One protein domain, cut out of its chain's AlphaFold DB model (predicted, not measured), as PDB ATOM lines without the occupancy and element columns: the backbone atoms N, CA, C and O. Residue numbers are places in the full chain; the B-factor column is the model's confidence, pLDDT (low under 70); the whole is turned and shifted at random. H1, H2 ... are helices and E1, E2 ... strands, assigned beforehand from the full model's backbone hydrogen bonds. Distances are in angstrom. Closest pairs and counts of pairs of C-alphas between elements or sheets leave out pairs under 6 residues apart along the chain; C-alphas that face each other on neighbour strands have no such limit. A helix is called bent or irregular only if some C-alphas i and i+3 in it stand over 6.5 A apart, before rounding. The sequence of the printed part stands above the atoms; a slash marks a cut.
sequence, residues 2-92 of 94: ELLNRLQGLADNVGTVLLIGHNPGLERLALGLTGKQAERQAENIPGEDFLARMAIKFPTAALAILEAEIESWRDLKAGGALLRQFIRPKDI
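This is residues 2 to 92 of the 94 residues of an uncharacterized protein of Rhodospirillales bacterium (UniProt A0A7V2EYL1). A hairpin of two antiparallel strands, E1 and E2, has two helices packed on one face, H2 mainly by E1 and H4 mainly by E2. H1 packs on H2 at one end of the long axis, where the links 9 to 24 and 68 to 81 loop out; short H3 lies near E2's first residue. The printed part has 91 residues, in the order H1, H2, H3, H4, E1, E2; the class is mixed, with under half of the residues in named elements. It is compact, with a radius of gyration of the C-alphas of 13.1 A and spans of 36 by 29 by 20 A.

H1, residues 2 to 8, touches H2, residues 25 to 33, at a steep tilt of 49 degrees, the closest C-alphas being Leu 4 and Leu 29, 6.9 A apart. H2 only just touches H4, residues 50 to 56, with 3 pairs of C-alphas within 8 A; the closest are Leu 31 and Ala 55, 7.1 A. H3, residues 36 to 39, is close to H4 but not clearly touching: C-alphas 38 and 51, the closest, are 7.0 A apart. E1, residues 63 to 67, and E2, residues 82 to 87, form a hairpin, with N 63 and O 87 at 2.8 A and N 82 and O 67 at 2.7 A, within hydrogen-bond range. The closest C-alphas of H4 and E2 are Phe 50 and Phe 86, 5.4 A; those of H2 and E1 are Ala 30 and Ala 64, 7.0 A. H1 is apart from E1 and E2. In H1, H2 and H4 every O i to N i+4 pair is within hydrogen-bond range; H3 is too short for one.

H1 begins at C-alpha 2 (11.709, 37.477, 92.411) and is 9.9 A long; H2 is 12.1 A. H3, 6.8 A from C-alpha 36 to 39, is only just irregular. H4 is 9.9 A, E1 13.2 A and E2 14.8 A, ending at C-alpha 87 (31.383, 25.088, 86.857).

The C-alphas of Ala 11 and Gly 47, the two farthest apart, are 36.8 A apart. The printed part has no cut; the links H1 to H2 and E1 to E2 are long. Residues 36 to 48 have pLDDT under 70.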
ATOM      1  N   GLU A   2      12.527  37.953  93.548       87.94
ATOM      2  CA  GLU A   2      11.709  37.477  92.411       87.94
ATOM      3  C   GLU A   2      12.028  36.034  91.967       87.94
ATOM      4  O   GLU A   2      11.126  35.207  91.909       87.94
ATOM      5  N   LEU A   3      13.301  35.699  91.718       95.75
ATOM      6  CA  LEU A   3      13.673  34.349  91.271       95.75
ATOM      7  C   LEU A   3      13.416  33.263  92.330       95.75
ATOM      8  O   LEU A   3      13.011  32.163  91.975       95.75
ATOM      9  N   LEU A   4      13.595  33.572  93.621       96.19
ATOM     10  CA  LEU A   4      13.258  32.637  94.701       96.19
ATOM     11  C   LEU A   4      11.755  32.350  94.709       96.19
ATOM     12  O   LEU A   4      11.359  31.193  94.752       96.19
ATOM     13  N   ASN A   5      10.928  33.389  94.575       96.44
ATOM     14  CA  ASN A   5       9.477  33.234  94.520       96.44
ATOM     15  C   ASN A   5       9.037  32.398  93.305       96.44
ATOM     16  O   ASN A   5       8.059  31.661  93.393       96.44
ATOM     17  N   ARG A   6       9.751  32.490  92.172       96.75
ATOM     18  CA  ARG A   6       9.507  31.623  91.005       96.75
ATOM     19  C   ARG A   6       9.783  30.158  91.334       96.75
ATOM     20  O   ARG A   6       8.952  29.321  91.001       96.75
ATOM     21  N   LEU A   7      10.901  29.866  92.004       97.50
ATOM     22  CA  LEU A   7      11.233  28.509  92.451       97.50
ATOM     23  C   LEU A   7      10.204  27.989  93.460       97.50
ATOM     24  O   LEU A   7       9.693  26.893  93.285       97.50
ATOM     25  N   GLN A   8       9.813  28.805  94.442       97.88
ATOM     26  CA  GLN A   8       8.785  28.466  95.435       97.88
ATOM     27  C   GLN A   8       7.383  28.254  94.839       97.88
ATOM     28  O   GLN A   8       6.501  27.715  95.505       97.88
ATOM     29  N   GLY A   9       7.154  28.695  93.600       97.75
ATOM     30  CA  GLY A   9       5.909  28.484  92.864       97.75
ATOM     31  C   GLY A   9       5.862  27.191  92.048       97.75
ATOM     32  O   GLY A   9       4.839  26.936  91.413       97.75
ATOM     33  N   LEU A  10       6.943  26.404  92.016       98.25
ATOM     34  CA  LEU A  10       6.982  25.128  91.301       98.25
ATOM     35  C   LEU A  10       6.100  24.078  91.993       98.25
ATOM     36  O   LEU A  10       5.858  24.136  93.196       98.25
ATOM     37  N   ALA A  11       5.606  23.120  91.208       97.81
ATOM     38  CA  ALA A  11       4.840  21.996  91.730       97.81
ATOM     39  C   ALA A  11       5.764  20.985  92.426       97.81
ATOM     40  O   ALA A  11       6.857  20.705  91.937       97.81
ATOM     41  N   ASP A  12       5.304  20.389  93.525       96.62
ATOM     42  CA  ASP A  12       6.118  19.488  94.361       96.62
ATOM     43  C   ASP A  12       6.521  18.179  93.654       96.62
ATOM     44  O   ASP A  12       7.455  17.506  94.071       96.62
ATOM     45  N   ASN A  13       5.871  17.829  92.539       96.38
ATOM     46  CA  ASN A  13       6.273  16.693  91.704       96.38
ATOM     47  C   ASN A  13       7.480  16.987  90.789       96.38
ATOM     48  O   ASN A  13       7.964  16.083  90.106       96.38
ATOM     49  N   VAL A  14       7.968  18.232  90.743       98.00
ATOM     50  CA  VAL A  14       9.176  18.614  90.003       98.00
ATOM     51  C   VAL A  14      10.399  18.278  90.854       98.00
ATOM     52  O   VAL A  14      10.734  19.014  91.772       98.00
ATOM     53  N   GLY A  15      11.095  17.183  90.546       96.00
ATOM     54  CA  GLY A  15      12.283  16.765  91.309       96.00
ATOM     55  C   GLY A  15      13.565  17.551  90.995       96.00
ATOM     56  O   GLY A  15      14.523  17.514  91.760       96.00
ATOM     57  N   THR A  16      13.634  18.250  89.860       97.50
ATOM     58  CA  THR A  16      14.812  19.033  89.449       97.50
ATOM     59  C   THR A  16      14.390  20.149  88.501       97.50
ATOM     60  O   THR A  16      13.526  19.949  87.648       97.50
ATOM     61  N   VAL A  17      15.016  21.321  88.622       97.69
ATOM     62  CA  VAL A  17      14.765  22.479  87.758       97.69
ATOM     63  C   VAL A  17      16.079  23.092  87.280       97.69
ATOM     64  O   VAL A  17      17.015  23.258  88.057       97.69
ATOM     65  N   LEU A  18      16.134  23.465  86.000       98.00
ATOM     66  CA  LEU A  18      17.189  24.316  85.453       98.00
ATOM     67  C   LEU A  18      16.674  25.754  85.376       98.00
ATOM     68  O   LEU A  18      15.745  26.047  84.624       98.00
ATOM     69  N   LEU A  19      17.292  26.657  86.134       97.81
ATOM     70  CA  LEU A  19      16.990  28.084  86.082       97.81
ATOM     71  C   LEU A  19      18.020  28.811  85.213       97.81
ATOM     72  O   LEU A  19      19.195  28.886  85.567       97.81
ATOM     73  N   ILE A  20      17.563  29.398  84.107       97.25
ATOM     74  CA  ILE A  20      18.373  30.253  83.232       97.25
ATOM     75  C   ILE A  20      17.950  31.704  83.465       97.25
ATOM     76  O   ILE A  20      16.764  32.027  83.410       97.25
ATOM     77  N   GLY A  21      18.909  32.588  83.734       95.00
ATOM     78  CA  GLY A  21      18.617  33.985  84.041       95.00
ATOM     79  C   GLY A  21      19.835  34.895  83.931       95.00
ATOM     80  O   GLY A  21      20.914  34.475  83.518       95.00
ATOM     81  N   HIS A  22      19.650  36.157  84.314       96.06
ATOM     82  CA  HIS A  22      20.682  37.189  84.225       96.06
ATOM     83  C   HIS A  22      21.265  37.556  85.593       96.06
ATOM     84  O   HIS A  22      20.586  37.539  86.626       96.06
ATOM     85  N   ASN A  23      22.530  37.970  85.581       92.56
ATOM     86  CA  ASN A  23      23.158  38.623  86.722       92.56
ATOM     87  C   ASN A  23      22.688  40.082  86.854       92.56
ATOM     88  O   ASN A  23      22.326  40.702  85.856       92.56
ATOM     89  N   PRO A  24      22.679  40.642  88.078       93.69
ATOM     90  CA  PRO A  24      23.149  40.037  89.333       93.69
ATOM     91  C   PRO A  24      22.104  39.140  90.022       93.69
ATOM     92  O   PRO A  24      22.363  38.614  91.099       93.69
ATOM     93  N   GLY A  25      20.902  38.996  89.450       95.25
ATOM     94  CA  GLY A  25      19.802  38.249  90.064       95.25
ATOM     95  C   GLY A  25      20.130  36.775  90.295       95.25
ATOM     96  O   GLY A  25      19.909  36.276  91.398       95.25
ATOM     97  N   LEU A  26      20.683  36.106  89.279       96.06
ATOM     98  CA  LEU A  26      21.043  34.689  89.344       96.06
ATOM     99  C   LEU A  26      22.185  34.431  90.340       96.06
ATOM    100  O   LEU A  26      22.042  33.591  91.224       96.06
ATOM    101  N   GLU A  27      23.261  35.216  90.264       95.06
ATOM    102  CA  GLU A  27      24.374  35.189  91.225       95.06
ATOM    103  C   GLU A  27      23.901  35.357  92.678       95.06
ATOM    104  O   GLU A  27      24.224  34.546  93.546       95.06
ATOM    105  N   ARG A  28      23.086  36.387  92.946       95.25
ATOM    106  CA  ARG A  28      22.556  36.651  94.293       95.25
ATOM    107  C   ARG A  28      21.646  35.537  94.785       95.25
ATOM    108  O   ARG A  28      21.623  35.274  95.983       95.25
ATOM    109  N   LEU A  29      20.878  34.911  93.894       96.38
ATOM    110  CA  LEU A  29      20.055  33.763  94.254       96.38
ATOM    111  C   LEU A  29      20.930  32.569  94.633       96.38
ATOM    112  O   LEU A  29      20.704  31.990  95.688       96.38
ATOM    113  N   ALA A  30      21.932  32.236  93.816       95.31
ATOM    114  CA  ALA A  30      22.827  31.115  94.083       95.31
ATOM    115  C   ALA A  30      23.546  31.288  95.429       95.31
ATOM    116  O   ALA A  30      23.417  30.432  96.297       95.31
ATOM    117  N   LEU A  31      24.193  32.439  95.653       93.31
ATOM    118  CA  LEU A  31      24.844  32.771  96.930       93.31
ATOM    119  C   LEU A  31      23.852  32.837  98.103       93.31
ATOM    120  O   LEU A  31      24.168  32.442  99.221       93.31
ATOM    121  N   GLY A  32      22.643  33.344  97.865       93.62
ATOM    122  CA  GLY A  32      21.612  33.450  98.893       93.62
ATOM    123  C   GLY A  32      21.038  32.098  99.314       93.62
ATOM    124  O   GLY A  32      20.628  31.950 100.461       93.62
ATOM    125  N   LEU A  33      20.999  31.117  98.410       94.19
ATOM    126  CA  LEU A  33      20.507  29.766  98.681       94.19
ATOM    127  C   LEU A  33      21.555  28.878  99.350       94.19
ATOM    128  O   LEU A  33      21.170  27.982 100.098       94.19
ATOM    129  N   THR A  34      22.848  29.132  99.138       90.31
ATOM    130  CA  THR A  34      23.905  28.343  99.780       90.31
ATOM    131  C   THR A  34      23.876  28.490 101.298       90.31
ATOM    132  O   THR A  34      23.986  29.593 101.835       90.31
ATOM    133  N   GLY A  35      23.684  27.373 101.997       70.81
ATOM    134  CA  GLY A  35      23.617  27.302 103.452       70.81
ATOM    135  C   GLY A  35      24.939  27.585 104.153       70.81
ATOM    136  O   GLY A  35      26.019  27.465 103.581       70.81
ATOM    137  N   LYS A  36      24.851  27.853 105.465       57.69
ATOM    138  CA  LYS A  36      26.009  27.912 106.384       57.69
ATOM    139  C   LYS A  36      26.802  26.595 106.443       57.69
ATOM    140  O   LYS A  36      27.888  26.551 107.001       57.69
ATOM    141  N   GLN A  37      26.267  25.524 105.857       52.31
ATOM    142  CA  GLN A  37      26.917  24.223 105.712       52.31
ATOM    143  C   GLN A  37      27.979  24.180 104.605       52.31
ATOM    144  O   GLN A  37      28.515  23.111 104.353       52.31
ATOM    145  N   ALA A  38      28.351  25.305 103.991       49.81
ATOM    146  CA  ALA A  38      29.561  25.370 103.170       49.81
ATOM    147  C   ALA A  38      30.839  24.941 103.929       49.81
ATOM    148  O   ALA A  38      31.812  24.532 103.307       49.81
ATOM    149  N   GLU A  39      30.810  24.964 105.269       43.25
ATOM    150  CA  GLU A  39      31.852  24.390 106.133       43.25
ATOM    151  C   GLU A  39      31.819  22.853 106.202       43.25
ATOM    152  O   GLU A  39      32.835  22.226 106.487       43.25
ATOM    153  N   ARG A  40      30.685  22.215 105.881       47.25
ATOM    154  CA  ARG A  40      30.613  20.776 105.593       47.25
ATOM    155  C   ARG A  40      30.974  20.579 104.129       47.25
ATOM    156  O   ARG A  40      30.138  20.209 103.306       47.25
ATOM    157  N   GLN A  41      32.221  20.922 103.812       49.44
ATOM    158  CA  GLN A  41      32.848  20.568 102.553       49.44
ATOM    159  C   GLN A  41      32.481  19.133 102.208       49.44
ATOM    160  O   GLN A  41      32.557  18.240 103.052       49.44
ATOM    161  N   ALA A  42      32.080  18.966 100.952       48.38
ATOM    162  CA  ALA A  42      32.098  17.709 100.248       48.38
ATOM    163  C   ALA A  42      33.259  16.853 100.765       48.38
ATOM    164  O   ALA A  42      34.416  17.127 100.456       48.38
ATOM    165  N   GLU A  43      32.943  15.806 101.525       46.09
ATOM    166  CA  GLU A  43      33.905  14.829 102.049       46.09
ATOM    167  C   GLU A  43      34.707  14.124 100.928       46.09
ATOM    168  O   GLU A  43      35.528  13.259 101.204       46.09
ATOM    169  N   ASN A  44      34.507  14.497  99.656       44.12
ATOM    170  CA  ASN A  44      34.920  13.731  98.490       44.12
ATOM    171  C   ASN A  44      35.747  14.494  97.438       44.12
ATOM    172  O   ASN A  44      36.138  13.864  96.460       44.12
ATOM    173  N   ILE A  45      36.061  15.794  97.589       44.44
ATOM    174  CA  ILE A  45      37.013  16.464  96.669       44.44
ATOM    175  C   ILE A  45      37.997  17.360  97.443       44.44
ATOM    176  O   ILE A  45      37.679  18.511  97.752       44.44
ATOM    177  N   PRO A  46      39.213  16.874  97.746       42.81
ATOM    178  CA  PRO A  46      40.286  17.713  98.267       42.81
ATOM    179  C   PRO A  46      40.635  18.834  97.273       42.81
ATOM    180  O   PRO A  46      40.990  18.556  96.130       42.81
ATOM    181  N   GLY A  47      40.586  20.095  97.714       51.28
ATOM    182  CA  GLY A  47      41.239  21.215  97.021       51.28
ATOM    183  C   GLY A  47      40.358  22.207  96.252       51.28
ATOM    184  O   GLY A  47      40.907  23.179  95.736       51.28
ATOM    185  N   GLU A  48      39.029  22.053  96.204       61.28
ATOM    186  CA  GLU A  48      38.160  23.020  95.512       61.28
ATOM    187  C   GLU A  48      37.051  23.599  96.398       61.28
ATOM    188  O   GLU A  48      36.017  22.983  96.639       61.28
ATOM    189  N   ASP A  49      37.240  24.847  96.833       81.69
ATOM    190  CA  ASP A  49      36.194  25.628  97.493       81.69
ATOM    191  C   ASP A  49      35.277  26.278  96.440       81.69
ATOM    192  O   ASP A  49      35.514  27.389  95.947       81.69
ATOM    193  N   PHE A  50      34.227  25.551  96.045       86.88
ATOM    194  CA  PHE A  50      33.233  26.037  95.086       86.88
ATOM    195  C   PHE A  50      32.542  27.319  95.548       86.88
ATOM    196  O   PHE A  50      32.262  28.183  94.712       86.88
ATOM    197  N   LEU A  51      32.291  27.471  96.854       87.06
ATOM    198  CA  LEU A  51      31.634  28.663  97.377       87.06
ATOM    199  C   LEU A  51      32.557  29.874  97.243       87.06
ATOM    200  O   LEU A  51      32.121  30.899  96.723       87.06
ATOM    201  N   ALA A  52      33.831  29.749  97.627       87.12
ATOM    202  CA  ALA A  52      34.808  30.820  97.450       87.12
ATOM    203  C   ALA A  52      34.944  31.214  95.973       87.12
ATOM    204  O   ALA A  52      34.917  32.398  95.634       87.12
ATOM    205  N   ARG A  53      35.017  30.235  95.061       89.12
ATOM    206  CA  ARG A  53      35.070  30.495  93.613       89.12
ATOM    207  C   ARG A  53      33.833  31.246  93.108       89.12
ATOM    208  O   ARG A  53      33.985  32.180  92.320       89.12
ATOM    209  N   MET A  54      32.639  30.841  93.543       91.62
ATOM    210  CA  MET A  54      31.371  31.475  93.168       91.62
ATOM    211  C   MET A  54      31.252  32.890  93.743       91.62
ATOM    212  O   MET A  54      30.839  33.798  93.026       91.62
ATOM    213  N   ALA A  55      31.676  33.092  94.995       90.06
ATOM    214  CA  ALA A  55      31.678  34.387  95.675       90.06
ATOM    215  C   ALA A  55      32.658  35.392  95.048       90.06
ATOM    216  O   ALA A  55      32.413  36.594  95.086       90.06
ATOM    217  N   ILE A  56      33.753  34.913  94.446       91.94
ATOM    218  CA  ILE A  56      34.674  35.760  93.676       91.94
ATOM    219  C   ILE A  56      34.024  36.222  92.368       91.94
ATOM    220  O   ILE A  56      34.163  37.388  91.991       91.94
ATOM    221  N   LYS A  57      33.387  35.307  91.621       91.75
ATOM    222  CA  LYS A  57      32.770  35.634  90.328       91.75
ATOM    223  C   LYS A  57      31.769  34.578  89.866       91.75
ATOM    224  O   LYS A  57      32.123  33.405  89.742       91.75
ATOM    225  N   PHE A  58      30.607  35.037  89.403       95.25
ATOM    226  CA  PHE A  58      29.630  34.247  88.647       95.25
ATOM    227  C   PHE A  58      29.624  34.674  87.163       95.25
ATOM    228  O   PHE A  58      28.844  35.544  86.776       95.25
ATOM    229  N   PRO A  59      30.536  34.171  86.305       96.00
ATOM    230  CA  PRO A  59      30.611  34.618  84.913       96.00
ATOM    231  C   PRO A  59      29.418  34.128  84.076       96.00
ATOM    232  O   PRO A  59      28.700  33.209  84.465       96.00
ATOM    233  N   THR A  60      29.233  34.719  82.892       96.06
ATOM    234  CA  THR A  60      28.280  34.219  81.890       96.06
ATOM    235  C   THR A  60      28.512  32.733  81.626       96.06
ATOM    236  O   THR A  60      29.661  32.299  81.540       96.06
ATOM    237  N   ALA A  61      27.421  31.977  81.500       95.50
ATOM    238  CA  ALA A  61      27.422  30.524  81.317       95.50
ATOM    239  C   ALA A  61      28.092  29.722  82.454       95.50
ATOM    240  O   ALA A  61      28.442  28.562  82.263       95.50
ATOM    241  N   ALA A  62      28.255  30.306  83.647       96.12
ATOM    242  CA  ALA A  62      28.530  29.513  84.839       96.12
ATOM    243  C   ALA A  62      27.296  28.706  85.270       96.12
ATOM    244  O   ALA A  62      26.161  29.166  85.138       96.12
ATOM    245  N   LEU A  63      27.544  27.525  85.829       96.81
ATOM    246  CA  LEU A  63      26.543  26.606  86.352       96.81
ATOM    247  C   LEU A  63      26.830  26.332  87.831       96.81
ATOM    248  O   LEU A  63      27.898  25.829  88.177       96.81
ATOM    249  N   ALA A  64      25.866  26.649  88.693       95.81
ATOM    250  CA  ALA A  64      25.860  26.248  90.096       95.81
ATOM    251  C   ALA A  64      24.846  25.116  90.284       95.81
ATOM    252  O   ALA A  64      23.678  25.274  89.932       95.81
ATOM    253  N   ILE A  65      25.292  23.990  90.840       95.94
ATOM    254  CA  ILE A  65      24.433  22.851  91.169       95.94
ATOM    255  C   ILE A  65      24.137  22.909  92.662       95.94
ATOM    256  O   ILE A  65      25.052  22.822  93.485       95.94
ATOM    257  N   LEU A  66      22.861  23.084  92.993       94.44
ATOM    258  CA  LEU A  66      22.365  23.236  94.355       94.44
ATOM    259  C   LEU A  66      21.421  22.079  94.683       94.44
ATOM    260  O   LEU A  66      20.533  21.774  93.891       94.44
ATOM    261  N   GLU A  67      21.583  21.484  95.859       94.38
ATOM    262  CA  GLU A  67      20.663  20.478  96.396       94.38
ATOM    263  C   GLU A  67      19.988  21.009  97.656       94.38
ATOM    264  O   GLU A  67      20.661  21.510  98.554       94.38
ATOM    265  N   ALA A  68      18.666  20.900  97.735       93.62
ATOM    266  CA  ALA A  68      17.890  21.300  98.902       93.62
ATOM    267  C   ALA A  68      17.136  20.086  99.451       93.62
ATOM    268  O   ALA A  68      16.410  19.420  98.717       93.62
ATOM    269  N   GLU A  69      17.298  19.819 100.744       93.00
ATOM    270  CA  GLU A  69      16.530  18.800 101.462       93.00
ATOM    271  C   GLU A  69      15.215  19.426 101.944       93.00
ATOM    272  O   GLU A  69      15.125  19.959 103.052       93.00
ATOM    273  N   ILE A  70      14.212  19.436 101.064       94.81
ATOM    274  CA  ILE A  70      12.889  20.031 101.290       94.81
ATOM    275  C   ILE A  70      11.786  19.090 100.794       94.81
ATOM    276  O   ILE A  70      11.985  18.361  99.825       94.81
ATOM    277  N   GLU A  71      10.620  19.116 101.444       95.50
ATOM    278  CA  GLU A  71       9.440  18.345 101.015       95.50
ATOM    279  C   GLU A  71       8.625  19.088  99.945       95.50
ATOM    280  O   GLU A  71       8.041  18.459  99.065       95.50
ATOM    281  N   SER A  72       8.608  20.425  99.996       97.81
ATOM    282  CA  SER A  72       7.953  21.288  99.011       97.81
ATOM    283  C   SER A  72       8.893  22.378  98.508       97.81
ATOM    284  O   SER A  72       9.696  22.936  99.259       97.81
ATOM    285  N   TRP A  73       8.730  22.780  97.243       97.94
ATOM    286  CA  TRP A  73       9.444  23.932  96.676       97.94
ATOM    287  C   TRP A  73       9.212  25.223  97.461       97.94
ATOM    288  O   TRP A  73      10.093  26.085  97.516       97.94
ATOM    289  N   ARG A  74       8.050  25.351  98.108       97.81
ATOM    290  CA  ARG A  74       7.708  26.499  98.960       97.81
ATOM    291  C   ARG A  74       8.631  26.641 100.168       97.81
ATOM    292  O   ARG A  74       8.824  27.761 100.638       97.81
ATOM    293  N   ASP A  75       9.230  25.544 100.625       97.00
ATOM    294  CA  ASP A  75      10.120  25.526 101.787       97.00
ATOM    295  C   ASP A  75      11.554  25.951 101.444       97.00
ATOM    296  O   ASP A  75      12.373  26.180 102.344       97.00
ATOM    297  N   LEU A  76      11.868  26.107 100.151       96.25
ATOM    298  CA  LEU A  76      13.162  26.604  99.704       96.25
ATOM    299  C   LEU A  76      13.380  28.021 100.242       96.25
ATOM    300  O   LEU A  76      12.630  28.950  99.942       96.25
ATOM    301  N   LYS A  77      14.440  28.203 101.028       94.19
ATOM    302  CA  LYS A  77      14.737  29.454 101.732       94.19
ATOM    303  C   LYS A  77      16.204  29.829 101.618       94.19
ATOM    304  O   LYS A  77      17.038  29.027 101.201       94.19
ATOM    305  N   ALA A  78      16.519  31.061 102.011       92.38
ATOM    306  CA  ALA A  78      17.899  31.513 102.098       92.38
ATOM    307  C   ALA A  78      18.718  30.565 102.989       92.38
ATOM    308  O   ALA A  78      18.285  30.190 104.080       92.38
ATOM    309  N   GLY A  79      19.884  30.165 102.498       90.69
ATOM    310  CA  GLY A  79      20.740  29.176 103.132       90.69
ATOM    311  C   GLY A  79      20.154  27.760 103.229       90.69
ATOM    312  O   GLY A  79      20.627  26.974 104.046       90.69
ATOM    313  N   GLY A  80      19.108  27.451 102.460       91.31
ATOM    314  CA  GLY A  80      18.404  26.169 102.475       91.31
ATOM    315  C   GLY A  80      18.931  25.129 101.486       91.31
ATOM    316  O   GLY A  80      18.311  24.079 101.363       91.31
ATOM    317  N   ALA A  81      20.021  25.409 100.767       92.56
ATOM    318  CA  ALA A  81      20.598  24.494  99.786       92.56
ATOM    319  C   ALA A  81      22.115  24.319  99.957       92.56
ATOM    320  O   ALA A  81      22.833  25.228 100.379       92.56
ATOM    321  N   LEU A  82      22.615  23.146  99.585       89.88
ATOM    322  CA  LEU A  82      24.027  22.795  99.517       89.88
ATOM    323  C   LEU A  82      24.559  23.036  98.105       89.88
ATOM    324  O   LEU A  82      23.973  22.566  97.133       89.88
ATOM    325  N   LEU A  83      25.697  23.726  97.987       90.88
ATOM    326  CA  LEU A  83      26.419  23.840  96.719       90.88
ATOM    327  C   LEU A  83      27.198  22.553  96.463       90.88
ATOM    328  O   LEU A  83      28.204  22.294  97.121       90.88
ATOM    329  N   ARG A  84      26.744  21.759  95.495       89.81
ATOM    330  CA  ARG A  84      27.412  20.516  95.091       89.81
ATOM    331  C   ARG A  84      28.532  20.755  94.097       89.81
ATOM    332  O   ARG A  84      29.556  20.085  94.167       89.81
ATOM    333  N   GLN A  85      28.342  21.703  93.186       91.62
ATOM    334  CA  GLN A  85      29.328  22.008  92.158       91.62
ATOM    335  C   GLN A  85      29.189  23.444  91.665       91.62
ATOM    336  O   GLN A  85      28.084  23.983  91.590       91.62
ATOM    337  N   PHE A  86      30.313  24.037  91.265       92.94
ATOM    338  CA  PHE A  86      30.335  25.301  90.542       92.94
ATOM    339  C   PHE A  86      31.278  25.229  89.336       92.94
ATOM    340  O   PHE A  86      32.506  25.193  89.482       92.94
ATOM    341  N   ILE A  87      30.693  25.231  88.141       93.88
ATOM    342  CA  ILE A  87      31.383  25.088  86.857       93.88
ATOM    343  C   ILE A  87      31.355  26.429  86.131       93.88
ATOM    344  O   ILE A  87      30.325  27.098  86.066       93.88
ATOM    345  N   ARG A  88      32.480  26.827  85.544       93.19
ATOM    346  CA  ARG A  88      32.580  27.977  84.639       93.19
ATOM    347  C   ARG A  88      32.956  27.475  83.253       93.19
ATOM    348  O   ARG A  88      33.620  26.447  83.164       93.19
ATOM    349  N   PRO A  89      32.675  28.240  82.185       93.56
ATOM    350  CA  PRO A  89      33.067  27.842  80.836       93.56
ATOM    351  C   PRO A  89      34.549  27.463  80.718       93.56
ATOM    352  O   PRO A  89      34.877  26.463  80.107       93.56
ATOM    353  N   LYS A  90      35.441  28.202  81.392       90.25
ATOM    354  CA  LYS A  90      36.888  27.925  81.383       90.25
ATOM    355  C   LYS A  90      37.322  26.647  82.114       90.25
ATOM    356  O   LYS A  90      38.494  26.303  82.041       90.25
ATOM    357  N   ASP A  91      36.437  26.032  82.897       89.88
ATOM    358  CA  ASP A  91      36.734  24.792  83.620       89.88
ATOM    359  C   ASP A  91      36.452  23.557  82.745       89.88
ATOM    360  O   ASP A  91      36.887  22.460  83.078       89.88
ATOM    361  N   ILE A  92      35.732  23.737  81.630       87.31
ATOM    362  CA  ILE A  92      35.481  22.711  80.621       87.31
ATOM    363  C   ILE A  92      36.445  23.008  79.468       87.31
ATOM    364  O   ILE A  92      36.193  23.896  78.656       87.31
TER     365      ILE A  92